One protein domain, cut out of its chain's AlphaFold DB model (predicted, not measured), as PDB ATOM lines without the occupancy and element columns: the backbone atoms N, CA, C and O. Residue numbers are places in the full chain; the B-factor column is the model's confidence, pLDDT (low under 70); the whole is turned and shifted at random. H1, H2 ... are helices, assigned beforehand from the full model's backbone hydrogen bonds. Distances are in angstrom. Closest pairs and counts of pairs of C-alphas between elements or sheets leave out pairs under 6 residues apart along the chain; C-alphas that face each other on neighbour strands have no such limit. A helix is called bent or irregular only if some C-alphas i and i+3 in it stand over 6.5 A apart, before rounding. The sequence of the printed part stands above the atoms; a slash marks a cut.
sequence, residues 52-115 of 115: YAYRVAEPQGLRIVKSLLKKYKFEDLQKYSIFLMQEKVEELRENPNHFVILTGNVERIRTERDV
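What this domain is: This is residues 52 to 115 of the 115 residues of an uncharacterized protein of marine sediment metagenome (UniProt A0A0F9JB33). H1, H2 and the short H3 make a C, and the kinked H4 runs back between H1 and H3, crossing H2. The printed part has 64 residues with four named helices, H1 to H4 in order, and is all helix. It is compact: radius of gyration of the C-alphas 11.4 A, spans 36 by 26 by 16 A.

How they stand to each other: H4, residues 98 to 113, kinks by 48 degrees near residue 105 and is irregular, with C-alphas 104 and 107 7.4 A apart. It touches H2, residues 74 to 87, about perpendicular at 83 degrees; the closest C-alphas, of Tyr 80 and Ile 109, are 6.2 A apart. Its residues 98 to 103 alone touch H1, residues 54 to 68; the closest C-alphas, of Phe 99 and Gly 61, are 5.5 A apart. H3, residues 89 to 94, is apart from H1. O i to N i+4 pairs are within hydrogen-bond range throughout H2 and H3, 8 of 11 in H1, 10 of 12 in H4.

Where its parts are: From first to last C-alpha H1 measures 19.5 A, H2 20.2 A, H3 9.0 A and H4 20.4 A. C-alpha 54 is at (33.509, 34.446, -17.330), C-alpha 113 at (5.430, 26.147, -12.715).

The domain as a whole: The printed part has no cut, its three links are tight, and residue 115 has pLDDT under 70.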
ATOM      1  N   TYR A  52      31.619  29.244 -12.720       90.50
ATOM      2  CA  TYR A  52      31.198  30.351 -13.589       90.50
ATOM      3  C   TYR A  52      32.317  30.762 -14.558       90.50
ATOM      4  O   TYR A  52      33.258  31.467 -14.186       90.50
ATOM      5  N   ALA A  53      32.218  30.333 -15.818       86.75
ATOM      6  CA  ALA A  53      33.219  30.604 -16.851       86.75
ATOM      7  C   ALA A  53      33.047  31.998 -17.495       86.75
ATOM      8  O   ALA A  53      32.427  32.132 -18.548       86.75
ATOM      9  N   TYR A  54      33.645  33.037 -16.901       84.62
ATOM     10  CA  TYR A  54      33.509  34.446 -17.330       84.62
ATOM     11  C   TYR A  54      33.677  34.692 -18.835       84.62
ATOM     12  O   TYR A  54      32.868  35.392 -19.440       84.62
ATOM     13  N   ARG A  55      34.706  34.090 -19.452       82.56
ATOM     14  CA  ARG A  55      35.040  34.295 -20.875       82.56
ATOM     15  C   ARG A  55      33.936  33.838 -21.834       82.56
ATOM     16  O   ARG A  55      33.905  34.291 -22.971       82.56
ATOM     17  N   VAL A  56      33.049  32.955 -21.377       79.94
ATOM     18  CA  VAL A  56      31.931  32.403 -22.153       79.94
ATOM     19  C   VAL A  56      30.612  33.008 -21.675       79.94
ATOM     20  O   VAL A  56      29.815  33.507 -22.470       79.94
ATOM     21  N   ALA A  57      30.411  33.024 -20.358       75.06
ATOM     22  CA  ALA A  57      29.153  33.367 -19.723       75.06
ATOM     23  C   ALA A  57      28.795  34.859 -19.847       75.06
ATOM     24  O   ALA A  57      27.627  35.170 -20.056       75.06
ATOM     25  N   GLU A  58      29.751  35.795 -19.774       81.19
ATOM     26  CA  GLU A  58      29.416  37.230 -19.799       81.19
ATOM     27  C   GLU A  58      29.062  37.777 -21.194       81.19
ATOM     28  O   GLU A  58      27.996  38.393 -21.320       81.19
ATOM     29  N   PRO A  59      29.854  37.544 -22.264       82.25
ATOM     30  CA  PRO A  59      29.532  38.086 -23.588       82.25
ATOM     31  C   PRO A  59      28.187  37.571 -24.116       82.25
ATOM     32  O   PRO A  59      27.373  38.324 -24.660       82.25
ATOM     33  N   GLN A  60      27.932  36.278 -23.915       83.38
ATOM     34  CA  GLN A  60      26.681  35.634 -24.288       83.38
ATOM     35  C   GLN A  60      25.542  36.014 -23.333       83.38
ATOM     36  O   GLN A  60      24.446  36.362 -23.783       83.38
ATOM     37  N   GLY A  61      25.802  35.982 -22.026       86.81
ATOM     38  CA  GLY A  61      24.821  36.269 -20.987       86.81
ATOM     39  C   GLY A  61      24.250  37.674 -21.096       86.81
ATOM     40  O   GLY A  61      23.037  37.833 -21.016       86.81
ATOM     41  N   LEU A  62      25.074  38.688 -21.385       89.00
ATOM     42  CA  LEU A  62      24.600  40.065 -21.565       89.00
ATOM     43  C   LEU A  62      23.530  40.172 -22.655       89.00
ATOM     44  O   LEU A  62      22.495  40.808 -22.446       89.00
ATOM     45  N   ARG A  63      23.761  39.540 -23.810       90.94
ATOM     46  CA  ARG A  63      22.823  39.563 -24.942       90.94
ATOM     47  C   ARG A  63      21.557  38.772 -24.637       90.94
ATOM     48  O   ARG A  63      20.457  39.269 -24.873       90.94
ATOM     49  N   ILE A  64      21.724  37.562 -24.113       93.06
ATOM     50  CA  ILE A  64      20.621  36.651 -23.811       93.06
ATOM     51  C   ILE A  64      19.715  37.238 -22.733       93.06
ATOM     52  O   ILE A  64      18.519  37.399 -22.956       93.06
ATOM     53  N   VAL A  65      20.281  37.627 -21.592       93.88
ATOM     54  CA  VAL A  65      19.517  38.152 -20.455       93.88
ATOM     55  C   VAL A  65      18.801  39.440 -20.846       93.88
ATOM     56  O   VAL A  65      17.626  39.601 -20.534       93.88
ATOM     57  N   LYS A  66      19.449  40.327 -21.614       93.62
ATOM     58  CA  LYS A  66      18.782  41.520 -22.156       93.62
ATOM     59  C   LYS A  66      17.579  41.162 -23.036       93.62
ATOM     60  O   LYS A  66      16.597  41.894 -23.026       93.62
ATOM     61  N   SER A  67      17.638  40.068 -23.797       94.69
ATOM     62  CA  SER A  67      16.502  39.588 -24.593       94.69
ATOM     63  C   SER A  67      15.404  38.968 -23.728       94.69
ATOM     64  O   SER A  67      14.226  39.190 -23.996       94.69
ATOM     65  N   LEU A  68      15.769  38.206 -22.696       94.50
ATOM     66  CA  LEU A  68      14.820  37.577 -21.775       94.50
ATOM     67  C   LEU A  68      14.065  38.623 -20.948       94.50
ATOM     68  O   LEU A  68      12.849  38.542 -20.833       94.50
ATOM     69  N   LEU A  69      14.748  39.670 -20.485       94.19
ATOM     70  CA  LEU A  69      14.139  40.776 -19.737       94.19
ATOM     71  C   LEU A  69      13.188  41.655 -20.571       94.19
ATOM     72  O   LEU A  69      12.504  42.506 -20.015       94.19
ATOM     73  N   LYS A  70      13.114  41.465 -21.896       94.62
ATOM     74  CA  LYS A  70      12.039  42.057 -22.717       94.62
ATOM     75  C   LYS A  70      10.726  41.279 -22.619       94.62
ATOM     76  O   LYS A  70       9.688  41.818 -22.982       94.62
ATOM     77  N   LYS A  71      10.790  40.008 -22.219       93.62
ATOM     78  CA  LYS A  71       9.656  39.073 -22.183       93.62
ATOM     79  C   LYS A  71       9.201  38.758 -20.763       93.62
ATOM     80  O   LYS A  71       8.016  38.550 -20.543       93.62
ATOM     81  N   TYR A  72      10.135  38.729 -19.818       93.94
ATOM     82  CA  TYR A  72       9.892  38.353 -18.429       93.94
ATOM     83  C   TYR A  72      10.296  39.492 -17.499       93.94
ATOM     84  O   TYR A  72      11.268  40.206 -17.773       93.94
ATOM     85  N   LYS A  73       9.580  39.643 -16.380       93.88
ATOM     86  CA  LYS A  73      10.018  40.538 -15.308       93.88
ATOM     87  C   LYS A  73      11.303  40.000 -14.686       93.88
ATOM     88  O   LYS A  73      11.625  38.815 -14.799       93.88
ATOM     89  N   PHE A  74      12.050  40.884 -14.036       93.62
ATOM     90  CA  PHE A  74      13.320  40.527 -13.414       93.62
ATOM     91  C   PHE A  74      13.135  39.425 -12.362       93.62
ATOM     92  O   PHE A  74      13.874  38.443 -12.359       93.62
ATOM     93  N   GLU A  75      12.108  39.562 -11.528       94.62
ATOM     94  CA  GLU A  75      11.767  38.646 -10.441       94.62
ATOM     95  C   GLU A  75      11.340  37.271 -10.975       94.62
ATOM     96  O   GLU A  75      11.808  36.241 -10.485       94.62
ATOM     97  N   ASP A  76      10.524  37.246 -12.032       94.50
ATOM     98  CA  ASP A  76      10.086  36.007 -12.685       94.50
ATOM     99  C   ASP A  76      11.283  35.267 -13.290       94.50
ATOM    100  O   ASP A  76      11.470  34.067 -13.085       94.50
ATOM    101  N   LEU A  77      12.169  36.000 -13.973       95.38
ATOM    102  CA  LEU A  77      13.370  35.415 -14.554       95.38
ATOM    103  C   LEU A  77      14.298  34.833 -13.476       95.38
ATOM    104  O   LEU A  77      14.893  33.775 -13.692       95.38
ATOM    105  N   GLN A  78      14.404  35.477 -12.307       96.38
ATOM    106  CA  GLN A  78      15.135  34.926 -11.161       96.38
ATOM    107  C   GLN A  78      14.482  33.641 -10.643       96.38
ATOM    108  O   GLN A  78      15.183  32.648 -10.441       96.38
ATOM    109  N   LYS A  79      13.154  33.635 -10.477       95.44
ATOM    110  CA  LYS A  79      12.375  32.461 -10.054       95.44
ATOM    111  C   LYS A  79      12.639  31.270 -10.983       95.44
ATOM    112  O   LYS A  79      13.070  30.217 -10.517       95.44
ATOM    113  N   TYR A  80      12.488  31.447 -12.298       95.00
ATOM    114  CA  TYR A  80      12.713  30.371 -13.275       95.00
ATOM    115  C   TYR A  80      14.164  29.887 -13.306       95.00
ATOM    116  O   TYR A  80      14.432  28.698 -13.459       95.00
ATOM    117  N   SER A  81      15.113  30.799 -13.111       95.31
ATOM    118  CA  SER A  81      16.535  30.466 -13.054       95.31
ATOM    119  C   SER A  81      16.893  29.626 -11.831       95.31
ATOM    120  O   SER A  81      17.724  28.729 -11.931       95.31
ATOM    121  N   ILE A  82      16.249  29.872 -10.685       95.75
ATOM    122  CA  ILE A  82      16.419  29.035  -9.492       95.75
ATOM    123  C   ILE A  82      15.916  27.616  -9.766       95.75
ATOM    124  O   ILE A  82      16.635  26.667  -9.456       95.75
ATOM    125  N   PHE A  83      14.738  27.466 -10.382       94.88
ATOM    126  CA  PHE A  83      14.220  26.146 -10.757       94.88
ATOM    127  C   PHE A  83      15.151  25.428 -11.733       94.88
ATOM    128  O   PHE A  83      15.482  24.266 -11.523       94.88
ATOM    129  N   LEU A  84      15.663  26.138 -12.743       95.31
ATOM    130  CA  LEU A  84      16.649  25.580 -13.666       95.31
ATOM    131  C   LEU A  84      17.889  25.069 -12.925       95.31
ATOM    132  O   LEU A  84      18.353  23.965 -13.189       95.31
ATOM    133  N   MET A  85      18.429  25.862 -11.997       94.44
ATOM    134  CA  MET A  85      19.607  25.478 -11.218       94.44
ATOM    135  C   MET A  85      19.351  24.281 -10.300       94.44
ATOM    136  O   MET A  85      20.309  23.613  -9.932       94.44
ATOM    137  N   GLN A  86      18.102  24.023  -9.911       93.06
ATOM    138  CA  GLN A  86      17.724  22.830  -9.153       93.06
ATOM    139  C   GLN A  86      17.602  21.605 -10.069       93.06
ATOM    140  O   GLN A  86      18.122  20.547  -9.735       93.06
ATOM    141  N   GLU A  87      16.959  21.752 -11.230       93.81
ATOM    142  CA  GLU A  87      16.711  20.649 -12.170       93.81
ATOM    143  C   GLU A  87      17.964  20.227 -12.953       93.81
ATOM    144  O   GLU A  87      18.128  19.053 -13.274       93.81
ATOM    145  N   LYS A  88      18.847  21.178 -13.277       93.31
ATOM    146  CA  LYS A  88      19.979  20.996 -14.201       93.31
ATOM    147  C   LYS A  88      21.329  21.346 -13.572       93.31
ATOM    148  O   LYS A  88      22.233  21.811 -14.262       93.31
ATOM    149  N   VAL A  89      21.484  21.138 -12.261       93.62
ATOM    150  CA  VAL A  89      22.723  21.484 -11.539       93.62
ATOM    151  C   VAL A  89      23.968  20.828 -12.147       93.62
ATOM    152  O   VAL A  89      24.966  21.515 -12.340       93.62
ATOM    153  N   GLU A  90      23.904  19.542 -12.502       94.00
ATOM    154  CA  GLU A  90      25.055  18.821 -13.066       94.00
ATOM    155  C   GLU A  90      25.387  19.304 -14.483       94.00
ATOM    156  O   GLU A  90      26.538  19.607 -14.781       94.00
ATOM    157  N   GLU A  91      24.375  19.519 -15.329       94.25
ATOM    158  CA  GLU A  91      24.569  20.070 -16.679       94.25
ATOM    159  C   GLU A  91      25.205  21.468 -16.635       94.25
ATOM    160  O   GLU A  91      26.075  21.793 -17.442       94.25
ATOM    161  N   LEU A  92      24.815  22.293 -15.657       93.56
ATOM    162  CA  LEU A  92      25.422  23.604 -15.431       93.56
ATOM    163  C   LEU A  92      26.860  23.507 -14.903       93.56
ATOM    164  O   LEU A  92      27.625  24.445 -15.095       93.56
ATOM    165  N   ARG A  93      27.256  22.414 -14.241       93.88
ATOM    166  CA  ARG A  93      28.653  22.218 -13.819       93.88
ATOM    167  C   ARG A  93      29.558  21.827 -14.978       93.88
ATOM    168  O   ARG A  93      30.715  22.240 -15.004       93.88
ATOM    169  N   GLU A  94      29.034  21.044 -15.912       93.38
ATOM    170  CA  GLU A  94      29.792  20.521 -17.048       93.38
ATOM    171  C   GLU A  94      29.845  21.503 -18.225       93.38
ATOM    172  O   GLU A  94      30.840  21.555 -18.950       93.38
ATOM    173  N   ASN A  95      28.795  22.308 -18.422       91.44
ATOM    174  CA  ASN A  95      28.666  23.170 -19.591       91.44
ATOM    175  C   ASN A  95      28.841  24.660 -19.246       91.44
ATOM    176  O   ASN A  95      27.972  25.243 -18.601       91.44
ATOM    177  N   PRO A  96      29.870  25.347 -19.777       88.00
ATOM    178  CA  PRO A  96      30.096  26.769 -19.507       88.00
ATOM    179  C   PRO A  96      29.051  27.711 -20.145       88.00
ATOM    180  O   PRO A  96      29.020  28.901 -19.826       88.00
ATOM    181  N   ASN A  97      28.187  27.218 -21.041       90.94
ATOM    182  CA  ASN A  97      27.171  28.002 -21.758       90.94
ATOM    183  C   ASN A  97      25.853  28.126 -20.971       90.94
ATOM    184  O   ASN A  97      24.764  27.886 -21.503       90.94
ATOM    185  N   HIS A  98      25.934  28.531 -19.701       91.88
ATOM    186  CA  HIS A  98      24.790  28.590 -18.779       91.88
ATOM    187  C   HIS A  98      23.562  29.309 -19.355       91.88
ATOM    188  O   HIS A  98      22.426  28.868 -19.192       91.88
ATOM    189  N   PHE A  99      23.779  30.425 -20.054       92.69
ATOM    190  CA  PHE A  99      22.685  31.261 -20.548       92.69
ATOM    191  C   PHE A  99      21.996  30.681 -21.793       92.69
ATOM    192  O   PHE A  99      20.830  30.995 -22.039       92.69
ATOM    193  N   VAL A 100      22.655  29.793 -22.548       92.06
ATOM    194  CA  VAL A 100      21.988  29.001 -23.602       92.06
ATOM    195  C   VAL A 100      21.015  28.025 -22.969       92.06
ATOM    196  O   VAL A 100      19.856  27.972 -23.376       92.06
ATOM    197  N   ILE A 101      21.468  27.316 -21.930       92.69
ATOM    198  CA  ILE A 101      20.644  26.365 -21.181       92.69
ATOM    199  C   ILE A 101      19.440  27.094 -20.580       92.69
ATOM    200  O   ILE A 101      18.309  26.635 -20.738       92.69
ATOM    201  N   LEU A 102      19.653  28.275 -19.985       93.44
ATOM    202  CA  LEU A 102      18.566  29.125 -19.496       93.44
ATOM    203  C   LEU A 102      17.566  29.471 -20.603       93.44
ATOM    204  O   LEU A 102      16.370  29.247 -20.439       93.44
ATOM    205  N   THR A 103      18.038  29.984 -21.739       94.31
ATOM    206  CA  THR A 103      17.158  30.396 -22.848       94.31
ATOM    207  C   THR A 103      16.332  29.237 -23.393       94.31
ATOM    208  O   THR A 103      15.161  29.425 -23.706       94.31
ATOM    209  N   GLY A 104      16.922  28.042 -23.482       92.94
ATOM    210  CA  GLY A 104      16.234  26.847 -23.970       92.94
ATOM    211  C   GLY A 104      15.189  26.278 -23.007       92.94
ATOM    212  O   GLY A 104      14.330  25.517 -23.436       92.94
ATOM    213  N   ASN A 105      15.236  26.641 -21.720       94.44
ATOM    214  CA  ASN A 105      14.387  26.040 -20.685       94.44
ATOM    215  C   ASN A 105      13.429  27.025 -20.005       94.44
ATOM    216  O   ASN A 105      12.455  26.582 -19.405       94.44
ATOM    217  N   VAL A 106      13.669  28.335 -20.088       93.38
ATOM    218  CA  VAL A 106      12.878  29.346 -19.363       93.38
ATOM    219  C   VAL A 106      11.381  29.268 -19.683       93.38
ATOM    220  O   VAL A 106      10.561  29.339 -18.775       93.38
ATOM    221  N   GLU A 107      11.017  29.041 -20.948       92.69
ATOM    222  CA  GLU A 107       9.613  28.966 -21.372       92.69
ATOM    223  C   GLU A 107       8.930  27.665 -20.927       92.69
ATOM    224  O   GLU A 107       7.760  27.671 -20.537       92.69
ATOM    225  N   ARG A 108       9.686  26.559 -20.919       94.56
ATOM    226  CA  ARG A 108       9.234  25.271 -20.383       94.56
ATOM    227  C   ARG A 108       8.957  25.396 -18.885       94.56
ATOM    228  O   ARG A 108       7.857  25.093 -18.441       94.56
ATOM    229  N   ILE A 109       9.928  25.918 -18.130       92.75
ATOM    230  CA  ILE A 109       9.824  26.108 -16.676       92.75
ATOM    231  C   ILE A 109       8.652  27.029 -16.333       92.75
ATOM    232  O   ILE A 109       7.898  26.729 -15.414       92.75
ATOM    233  N   ARG A 110       8.467  28.124 -17.078       92.62
ATOM    234  CA  ARG A 110       7.312  29.015 -16.912       92.62
ATOM    235  C   ARG A 110       5.995  28.252 -17.041       92.62
ATOM    236  O   ARG A 110       5.153  28.332 -16.158       92.62
ATOM    237  N   THR A 111       5.837  27.497 -18.125       90.88
ATOM    238  CA  THR A 111       4.602  26.752 -18.410       90.88
ATOM    239  C   THR A 111       4.328  25.663 -17.372       90.88
ATOM    240  O   THR A 111       3.181  25.447 -17.012       90.88
ATOM    241  N   GLU A 112       5.359  24.989 -16.867       89.81
ATOM    242  CA  GLU A 112       5.202  23.913 -15.878       89.81
ATOM    243  C   GLU A 112       4.976  24.407 -14.439       89.81
ATOM    244  O   GLU A 112       4.497  23.639 -13.608       89.81
ATOM    245  N   ARG A 113       5.377  25.644 -14.106       82.25
ATOM    246  CA  ARG A 113       5.430  26.147 -12.715       82.25
ATOM    247  C   ARG A 113       4.505  27.326 -12.417       82.25
ATOM    248  O   ARG A 113       4.392  27.704 -11.252       82.25
ATOM    249  N   ASP A 114       3.897  27.919 -13.441       75.62
ATOM    250  CA  ASP A 114       2.852  28.940 -13.290       75.62
ATOM    251  C   ASP A 114       1.435  28.364 -13.522       75.62
ATOM    252  O   ASP A 114       0.480  29.127 -13.671       75.62
ATOM    253  N   VAL A 115       1.310  27.026 -13.537       52.62
ATOM    254  CA  VAL A 115       0.050  26.259 -13.457       52.62
ATOM    255  C   VAL A 115      -0.233  25.873 -12.010       52.62
ATOM    256  O   VAL A 115       0.725  25.456 -11.321       52.62
TER     257      VAL A 115